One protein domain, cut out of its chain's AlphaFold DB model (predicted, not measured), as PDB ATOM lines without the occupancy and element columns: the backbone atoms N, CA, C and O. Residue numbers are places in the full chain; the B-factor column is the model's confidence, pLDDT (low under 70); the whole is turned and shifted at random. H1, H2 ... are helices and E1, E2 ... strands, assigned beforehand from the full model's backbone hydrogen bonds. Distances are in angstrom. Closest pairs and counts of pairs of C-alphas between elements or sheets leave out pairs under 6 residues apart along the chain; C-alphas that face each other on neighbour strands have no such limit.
ATOM      1  N   MET A  35     206.428 226.748 130.670       84.56
ATOM      2  CA  MET A  35     207.640 226.748 129.857       84.56
ATOM      3  C   MET A  35     207.408 227.326 128.448       84.56
ATOM      4  O   MET A  35     208.265 228.031 127.921       84.56
ATOM      5  N   SER A  36     206.212 227.129 127.881       79.94
ATOM      6  CA  SER A  36     205.790 227.711 126.597       79.94
ATOM      7  C   SER A  36     205.704 229.247 126.592       79.94
ATOM      8  O   SER A  36     205.878 229.854 125.537       79.94
ATOM      9  N   LEU A  37     205.485 229.892 127.748       79.25
ATOM     10  CA  LEU A  37     205.501 231.357 127.882       79.25
ATOM     11  C   LEU A  37     206.919 231.927 127.843       79.25
ATOM     12  O   LEU A  37     207.130 233.022 127.327       79.25
ATOM     13  N   PHE A  38     207.879 231.204 128.419       82.50
ATOM     14  CA  PHE A  38     209.270 231.650 128.507       82.50
ATOM     15  C   PHE A  38     210.079 231.269 127.268       82.50
ATOM     16  O   PHE A  38     210.957 232.019 126.849       82.50
ATOM     17  N   ASN A  39     209.783 230.112 126.676       85.00
ATOM     18  CA  ASN A  39     210.456 229.591 125.500       85.00
ATOM     19  C   ASN A  39     209.428 229.143 124.458       85.00
ATOM     20  O   ASN A  39     208.898 228.033 124.520       85.00
ATOM     21  N   SER A  40     209.190 229.978 123.447       79.00
ATOM     22  CA  SER A  40     208.209 229.679 122.400       79.00
ATOM     23  C   SER A  40     208.547 228.427 121.586       79.00
ATOM     24  O   SER A  40     207.629 227.806 121.056       79.00
ATOM     25  N   ALA A  41     209.815 228.000 121.530       81.81
ATOM     26  CA  ALA A  41     210.202 226.749 120.870       81.81
ATOM     27  C   ALA A  41     209.723 225.495 121.627       81.81
ATOM     28  O   ALA A  41     209.658 224.420 121.040       81.81
ATOM     29  N   TYR A  42     209.367 225.632 122.910       79.94
ATOM     30  CA  TYR A  42     208.760 224.567 123.714       79.94
ATOM     31  C   TYR A  42     207.242 224.441 123.480       79.94
ATOM     32  O   TYR A  42     206.605 223.493 123.927       79.94
ATOM     33  N   THR A  43     206.624 225.384 122.767       82.31
ATOM     34  CA  THR A  43     205.185 225.339 122.475       82.31
ATOM     35  C   THR A  43     204.837 224.076 121.682       82.31
ATOM     36  O   THR A  43     205.389 223.844 120.609       82.31
ATOM     37  N   GLY A  44     203.925 223.252 122.207       78.38
ATOM     38  CA  GLY A  44     203.492 222.010 121.555       78.38
ATOM     39  C   GLY A  44     204.362 220.776 121.826       78.38
ATOM     40  O   GLY A  44     203.990 219.693 121.371       78.38
ATOM     41  N   SER A  45     205.468 220.889 122.579       81.75
ATOM     42  CA  SER A  45     206.335 219.740 122.909       81.75
ATOM     43  C   SER A  45     205.619 218.699 123.780       81.75
ATOM     44  O   SER A  45     205.676 217.507 123.490       81.75
ATOM     45  N   GLU A  46     204.886 219.160 124.793       79.25
ATOM     46  CA  GLU A  46     204.053 218.330 125.682       79.25
ATOM     47  C   GLU A  46     202.716 217.956 125.028       79.25
ATOM     48  O   GLU A  46     202.097 216.935 125.326       79.25
ATOM     49  N   GLY A  47     202.272 218.772 124.075       81.06
ATOM     50  CA  GLY A  47     201.137 218.495 123.225       81.06
ATOM     51  C   GLY A  47     200.190 219.652 123.022       81.06
ATOM     52  O   GLY A  47     200.587 220.805 123.130       81.06
ATOM     53  N   SER A  48     198.942 219.346 122.658       81.38
ATOM     54  CA  SER A  48     197.928 220.392 122.613       81.38
ATOM     55  C   SER A  48     197.533 220.731 124.042       81.38
ATOM     56  O   SER A  48     197.153 219.843 124.802       81.38
ATOM     57  N   LEU A  49     197.620 222.008 124.390       83.38
ATOM     58  CA  LEU A  49     197.272 222.509 125.707       83.38
ATOM     59  C   LEU A  49     196.369 223.721 125.548       83.38
ATOM     60  O   LEU A  49     196.682 224.647 124.804       83.38
ATOM     61  N   ALA A  50     195.264 223.708 126.281       85.31
ATOM     62  CA  ALA A  50     194.434 224.868 126.540       85.31
ATOM     63  C   ALA A  50     194.330 225.011 128.060       85.31
ATOM     64  O   ALA A  50     193.890 224.086 128.743       85.31
ATOM     65  N   GLY A  51     194.787 226.139 128.594       83.88
ATOM     66  CA  GLY A  51     194.912 226.359 130.030       83.88
ATOM     67  C   GLY A  51     194.434 227.744 130.438       83.88
ATOM     68  O   GLY A  51     194.678 228.730 129.744       83.88
ATOM     69  N   LEU A  52     193.771 227.807 131.591       86.62
ATOM     70  CA  LEU A  52     193.423 229.046 132.278       86.62
ATOM     71  C   LEU A  52     194.227 229.136 133.568       86.62
ATOM     72  O   LEU A  52     194.283 228.187 134.347       86.62
ATOM     73  N   GLN A  53     194.829 230.292 133.805       85.19
ATOM     74  CA  GLN A  53     195.605 230.567 135.003       85.19
ATOM     75  C   GLN A  53     195.096 231.830 135.658       85.19
ATOM     76  O   GLN A  53     194.923 232.851 135.002       85.19
ATOM     77  N   TYR A  54     194.886 231.766 136.966       86.88
ATOM     78  CA  TYR A  54     194.473 232.904 137.768       86.88
ATOM     79  C   TYR A  54     195.435 233.075 138.937       86.88
ATOM     80  O   TYR A  54     195.729 232.119 139.658       86.88
ATOM     81  N   ARG A  55     195.930 234.296 139.129       84.88
ATOM     82  CA  ARG A  55     196.842 234.643 140.216       84.88
ATOM     83  C   ARG A  55     196.404 235.945 140.868       84.88
ATOM     84  O   ARG A  55     196.267 236.962 140.196       84.88
ATOM     85  N   SER A  56     196.277 235.927 142.188       86.62
ATOM     86  CA  SER A  56     196.161 237.125 143.019       86.62
ATOM     87  C   SER A  56     197.480 237.386 143.742       86.62
ATOM     88  O   SER A  56     198.047 236.477 144.353       86.62
ATOM     89  N   ALA A  57     197.977 238.618 143.677       83.69
ATOM     90  CA  ALA A  57     199.057 239.088 144.535       83.69
ATOM     91  C   ALA A  57     198.489 239.655 145.847       83.69
ATOM     92  O   ALA A  57     197.314 239.996 145.909       83.69
ATOM     93  N   TRP A  58     199.342 239.739 146.872       83.19
ATOM     94  CA  TRP A  58     199.075 240.395 148.162       83.19
ATOM     95  C   TRP A  58     197.753 239.973 148.820       83.19
ATOM     96  O   TRP A  58     196.763 240.701 148.826       83.19
ATOM     97  N   SER A  59     197.752 238.762 149.382       82.12
ATOM     98  CA  SER A  59     196.586 238.220 150.089       82.12
ATOM     99  C   SER A  59     196.096 239.176 151.182       82.12
ATOM    100  O   SER A  59     196.900 239.691 151.958       82.12
ATOM    101  N   GLY A  60     194.781 239.394 151.246       83.00
ATOM    102  CA  GLY A  60     194.140 240.242 152.254       83.00
ATOM    103  C   GLY A  60     194.096 241.740 151.933       83.00
ATOM    104  O   GLY A  60     193.528 242.486 152.723       83.00
ATOM    105  N   ILE A  61     194.642 242.185 150.797       86.44
ATOM    106  CA  ILE A  61     194.538 243.580 150.345       86.44
ATOM    107  C   ILE A  61     193.393 243.713 149.329       86.44
ATOM    108  O   ILE A  61     193.336 242.988 148.330       86.44
ATOM    109  N   GLU A  62     192.469 244.639 149.587       84.56
ATOM    110  CA  GLU A  62     191.412 245.007 148.640       84.56
ATOM    111  C   GLU A  62     192.025 245.693 147.408       84.56
ATOM    112  O   GLU A  62     192.999 246.429 147.525       84.56
ATOM    113  N   ASP A  63     191.514 245.388 146.211       82.94
ATOM    114  CA  ASP A  63     192.067 245.850 144.924       82.94
ATOM    115  C   ASP A  63     193.521 245.427 144.606       82.94
ATOM    116  O   ASP A  63     194.135 245.925 143.657       82.94
ATOM    117  N   ALA A  64     194.058 244.429 145.317       86.44
ATOM    118  CA  ALA A  64     195.369 243.870 145.004       86.44
ATOM    119  C   ALA A  64     195.466 243.342 143.553       86.44
ATOM    120  O   ALA A  64     194.469 242.856 143.002       86.44
ATOM    121  N   PRO A  65     196.667 243.369 142.935       86.56
ATOM    122  CA  PRO A  65     196.866 242.929 141.558       86.56
ATOM    123  C   PRO A  65     196.351 241.512 141.301       86.56
ATOM    124  O   PRO A  65     196.724 240.558 141.993       86.56
ATOM    125  N   ARG A  66     195.525 241.361 140.263       86.75
ATOM    126  CA  ARG A  66     195.010 240.067 139.799       86.75
ATOM    127  C   ARG A  66     195.365 239.884 138.331       86.75
ATOM    128  O   ARG A  66     195.126 240.768 137.512       86.75
ATOM    129  N   ALA A  67     195.919 238.727 138.000       87.00
ATOM    130  CA  ALA A  67     196.251 238.349 136.637       87.00
ATOM    131  C   ALA A  67     195.472 237.092 136.252       87.00
ATOM    132  O   ALA A  67     195.460 236.112 137.000       87.00
ATOM    133  N   ALA A  68     194.836 237.134 135.087       88.19
ATOM    134  CA  ALA A  68     194.220 235.984 134.449       88.19
ATOM    135  C   ALA A  68     194.883 235.765 133.087       88.19
ATOM    136  O   ALA A  68     194.961 236.697 132.288       88.19
ATOM    137  N   SER A  69     195.346 234.551 132.816       85.06
ATOM    138  CA  SER A  69     195.977 234.183 131.552       85.06
ATOM    139  C   SER A  69     195.241 233.012 130.920       85.06
ATOM    140  O   SER A  69     194.931 232.032 131.593       85.06
ATOM    141  N   PHE A  70     194.985 233.110 129.621       86.12
ATOM    142  CA  PHE A  70     194.534 232.014 128.779       86.12
ATOM    143  C   PHE A  70     195.648 231.655 127.802       86.12
ATOM    144  O   PHE A  70     196.143 232.516 127.071       86.12
ATOM    145  N   ILE A  71     196.052 230.391 127.806       84.44
ATOM    146  CA  ILE A  71     197.118 229.863 126.956       84.44
ATOM    147  C   ILE A  71     196.502 228.773 126.098       84.44
ATOM    148  O   ILE A  71     195.891 227.852 126.636       84.44
ATOM    149  N   TYR A  72     196.691 228.854 124.785       86.00
ATOM    150  CA  TYR A  72     196.311 227.781 123.879       86.00
ATOM    151  C   TYR A  72     197.418 227.517 122.858       86.00
ATOM    152  O   TYR A  72     197.997 228.441 122.282       86.00
ATOM    153  N   HIS A  73     197.722 226.241 122.649       82.06
ATOM    154  CA  HIS A  73     198.634 225.787 121.609       82.06
ATOM    155  C   HIS A  73     198.322 224.355 121.173       82.06
ATOM    156  O   HIS A  73     197.733 223.565 121.919       82.06
ATOM    157  N   THR A  74     198.718 224.020 119.948       80.88
ATOM    158  CA  THR A  74     198.512 222.692 119.348       80.88
ATOM    159  C   THR A  74     199.851 222.030 119.007       80.88
ATOM    160  O   THR A  74     200.901 222.666 119.058       80.88
ATOM    161  N   LYS A  75     199.844 220.731 118.679       75.19
ATOM    162  CA  LYS A  75     201.052 220.028 118.197       75.19
ATOM    163  C   LYS A  75     201.416 220.396 116.753       75.19
ATOM    164  O   LYS A  75     202.528 220.101 116.316       75.19
ATOM    165  N   GLU A  76     200.501 220.996 115.987       76.88
ATOM    166  CA  GLU A  76     200.770 221.356 114.596       76.88
ATOM    167  C   GLU A  76     201.787 222.498 114.493       76.88
ATOM    168  O   GLU A  76     201.622 223.578 115.065       76.88
ATOM    169  N   LYS A  77     202.784 222.307 113.621       64.50
ATOM    170  CA  LYS A  77     203.758 223.346 113.248       64.50
ATOM    171  C   LYS A  77     203.126 224.598 112.617       64.50
ATOM    172  O   LYS A  77     203.766 225.640 112.612       64.50
ATOM    173  N   ILE A  78     201.908 224.492 112.077       63.41
ATOM    174  CA  ILE A  78     201.176 225.571 111.382       63.41
ATOM    175  C   ILE A  78     199.837 225.866 112.099       63.41
ATOM    176  O   ILE A  78     198.885 226.361 111.504       63.41
ATOM    177  N   GLY A  79     199.727 225.512 113.385       62.91
ATOM    178  CA  GLY A  79     198.554 225.816 114.206       62.91
ATOM    179  C   GLY A  79     198.604 227.229 114.801       62.91
ATOM    180  O   GLY A  79     199.692 227.787 114.965       62.91
ATOM    181  N   PRO A  80     197.451 227.830 115.147       64.19
ATOM    182  CA  PRO A  80     197.436 229.058 115.927       64.19
ATOM    183  C   PRO A  80     197.926 228.759 117.352       64.19
ATOM    184  O   PRO A  80     197.373 227.904 118.045       64.19
ATOM    185  N   HIS A  81     198.954 229.485 117.787       71.81
ATOM    186  CA  HIS A  81     199.472 229.454 119.156       71.81
ATOM    187  C   HIS A  81     199.313 230.849 119.745       71.81
ATOM    188  O   HIS A  81     199.720 231.831 119.120       71.81
ATOM    189  N   GLY A  82     198.706 230.960 120.924       70.56
ATOM    190  CA  GLY A  82     198.392 232.261 121.496       70.56
ATOM    191  C   GLY A  82     198.341 232.265 123.014       70.56
ATOM    192  O   GLY A  82     197.932 231.304 123.667       70.56
ATOM    193  N   VAL A  83     198.750 233.402 123.568       73.69
ATOM    194  CA  VAL A  83     198.671 233.705 124.993       73.69
ATOM    195  C   VAL A  83     197.920 235.018 125.132       73.69
ATOM    196  O   VAL A  83     198.353 236.043 124.609       73.69
ATOM    197  N   LEU A  84     196.801 234.995 125.847       71.69
ATOM    198  CA  LEU A  84     196.072 236.189 126.249       71.69
ATOM    199  C   LEU A  84     196.225 236.358 127.758       71.69
ATOM    200  O   LEU A  84     195.650 235.594 128.527       71.69
ATOM    201  N   ALA A  85     196.987 237.362 128.182       72.06
ATOM    202  CA  ALA A  85     197.133 237.717 129.588       72.06
ATOM    203  C   ALA A  85     196.398 239.032 129.869       72.06
ATOM    204  O   ALA A  85     196.697 240.065 129.274       72.06
ATOM    205  N   ILE A  86     195.440 238.992 130.790       72.19
ATOM    206  CA  ILE A  86     194.720 240.158 131.292       72.19
ATOM    207  C   ILE A  86     195.203 240.404 132.720       72.19
ATOM    208  O   ILE A  86     194.886 239.654 133.645       72.19
ATOM    209  N   CYS A  87     195.981 241.468 132.904       74.12
ATOM    210  CA  CYS A  87     196.354 241.958 134.225       74.12
ATOM    211  C   CYS A  87     195.407 243.094 134.610       74.12
ATOM    212  O   CYS A  87     195.315 244.097 133.902       74.12
ATOM    213  N   ARG A  88     194.691 242.934 135.724       67.75
ATOM    214  CA  ARG A  88     193.833 243.973 136.284       67.75
ATOM    215  C   ARG A  88     194.414 244.414 137.621       67.75
ATOM    216  O   ARG A  88     194.346 243.700 138.619       67.75
ATOM    217  N   THR A  89     194.953 245.621 137.625       57.91
ATOM    218  CA  THR A  89     195.236 246.404 138.827       57.91
ATOM    219  C   THR A  89     194.269 247.572 138.807       57.91
ATOM    220  O   THR A  89     194.293 248.364 137.862       57.91
TER     221      THR A  89
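Overview. This is residues 35 to 89 of the 92 residues of an uncharacterized protein of Flavobacteria bacterium MS024-3C (UniProt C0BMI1). A long, narrow ribbon of three strands, E1, E2 and E3, runs back and forth side by side, with loops extending it at both ends, residues 57 to 65 at one and 74 to 81 at the other. The short helix H1, before the strands, only grazes this sheet. The printed part has 55 residues with one named helix and three named strands, in the order H1 E1 E2 E3; the sheet order is E1 - E2 - E3, antiparallel throughout. The class is mostly strand, though under half of the residues are in named elements. The whole is loose, with a radius of gyration of the C-alphas of 13.9 A, and a rod spanning 43 by 16 by 14 A.

Arrangement. H1, residues 35 to 38, only grazes the sheet with residues 36 to 37. It is too short for an O i to N i+4 pair; its one O i to N i+3 pair is within range. E1, residues 49 to 56, and E2, residues 66 to 73, form an antiparallel hairpin at 172 degrees; N 53 and O 69 are within hydrogen-bond range at 2.8 A. E2 and E3, residues 82 to 88, form another hairpin at 174 degrees, with N 70 and O 84 at 2.8 A. The three strands form a meander, each the antiparallel neighbour of the one before; E1 and E3 are edge strands. The closest C-alphas of H1 and E3, those of Leu 37 and Val 83, are 7.8 A apart.

Along the chain. H1 begins at C-alpha 35 (207.640, 226.748, 129.857). E1 measures 22.7 A from first to last C-alpha, E2 23.4 A and E3 19.4 A. E3 ends at C-alpha 88 (193.833, 243.973, 136.284).

Size, cuts and confidence. The two C-alphas farthest apart, of Gly 60 and Ile 78, are 44.0 A apart. The printed part has no cut, and its three links are short. The mean pLDDT of the printed part is 79.7; residues 77 to 80 and 88 to 89 are under 70.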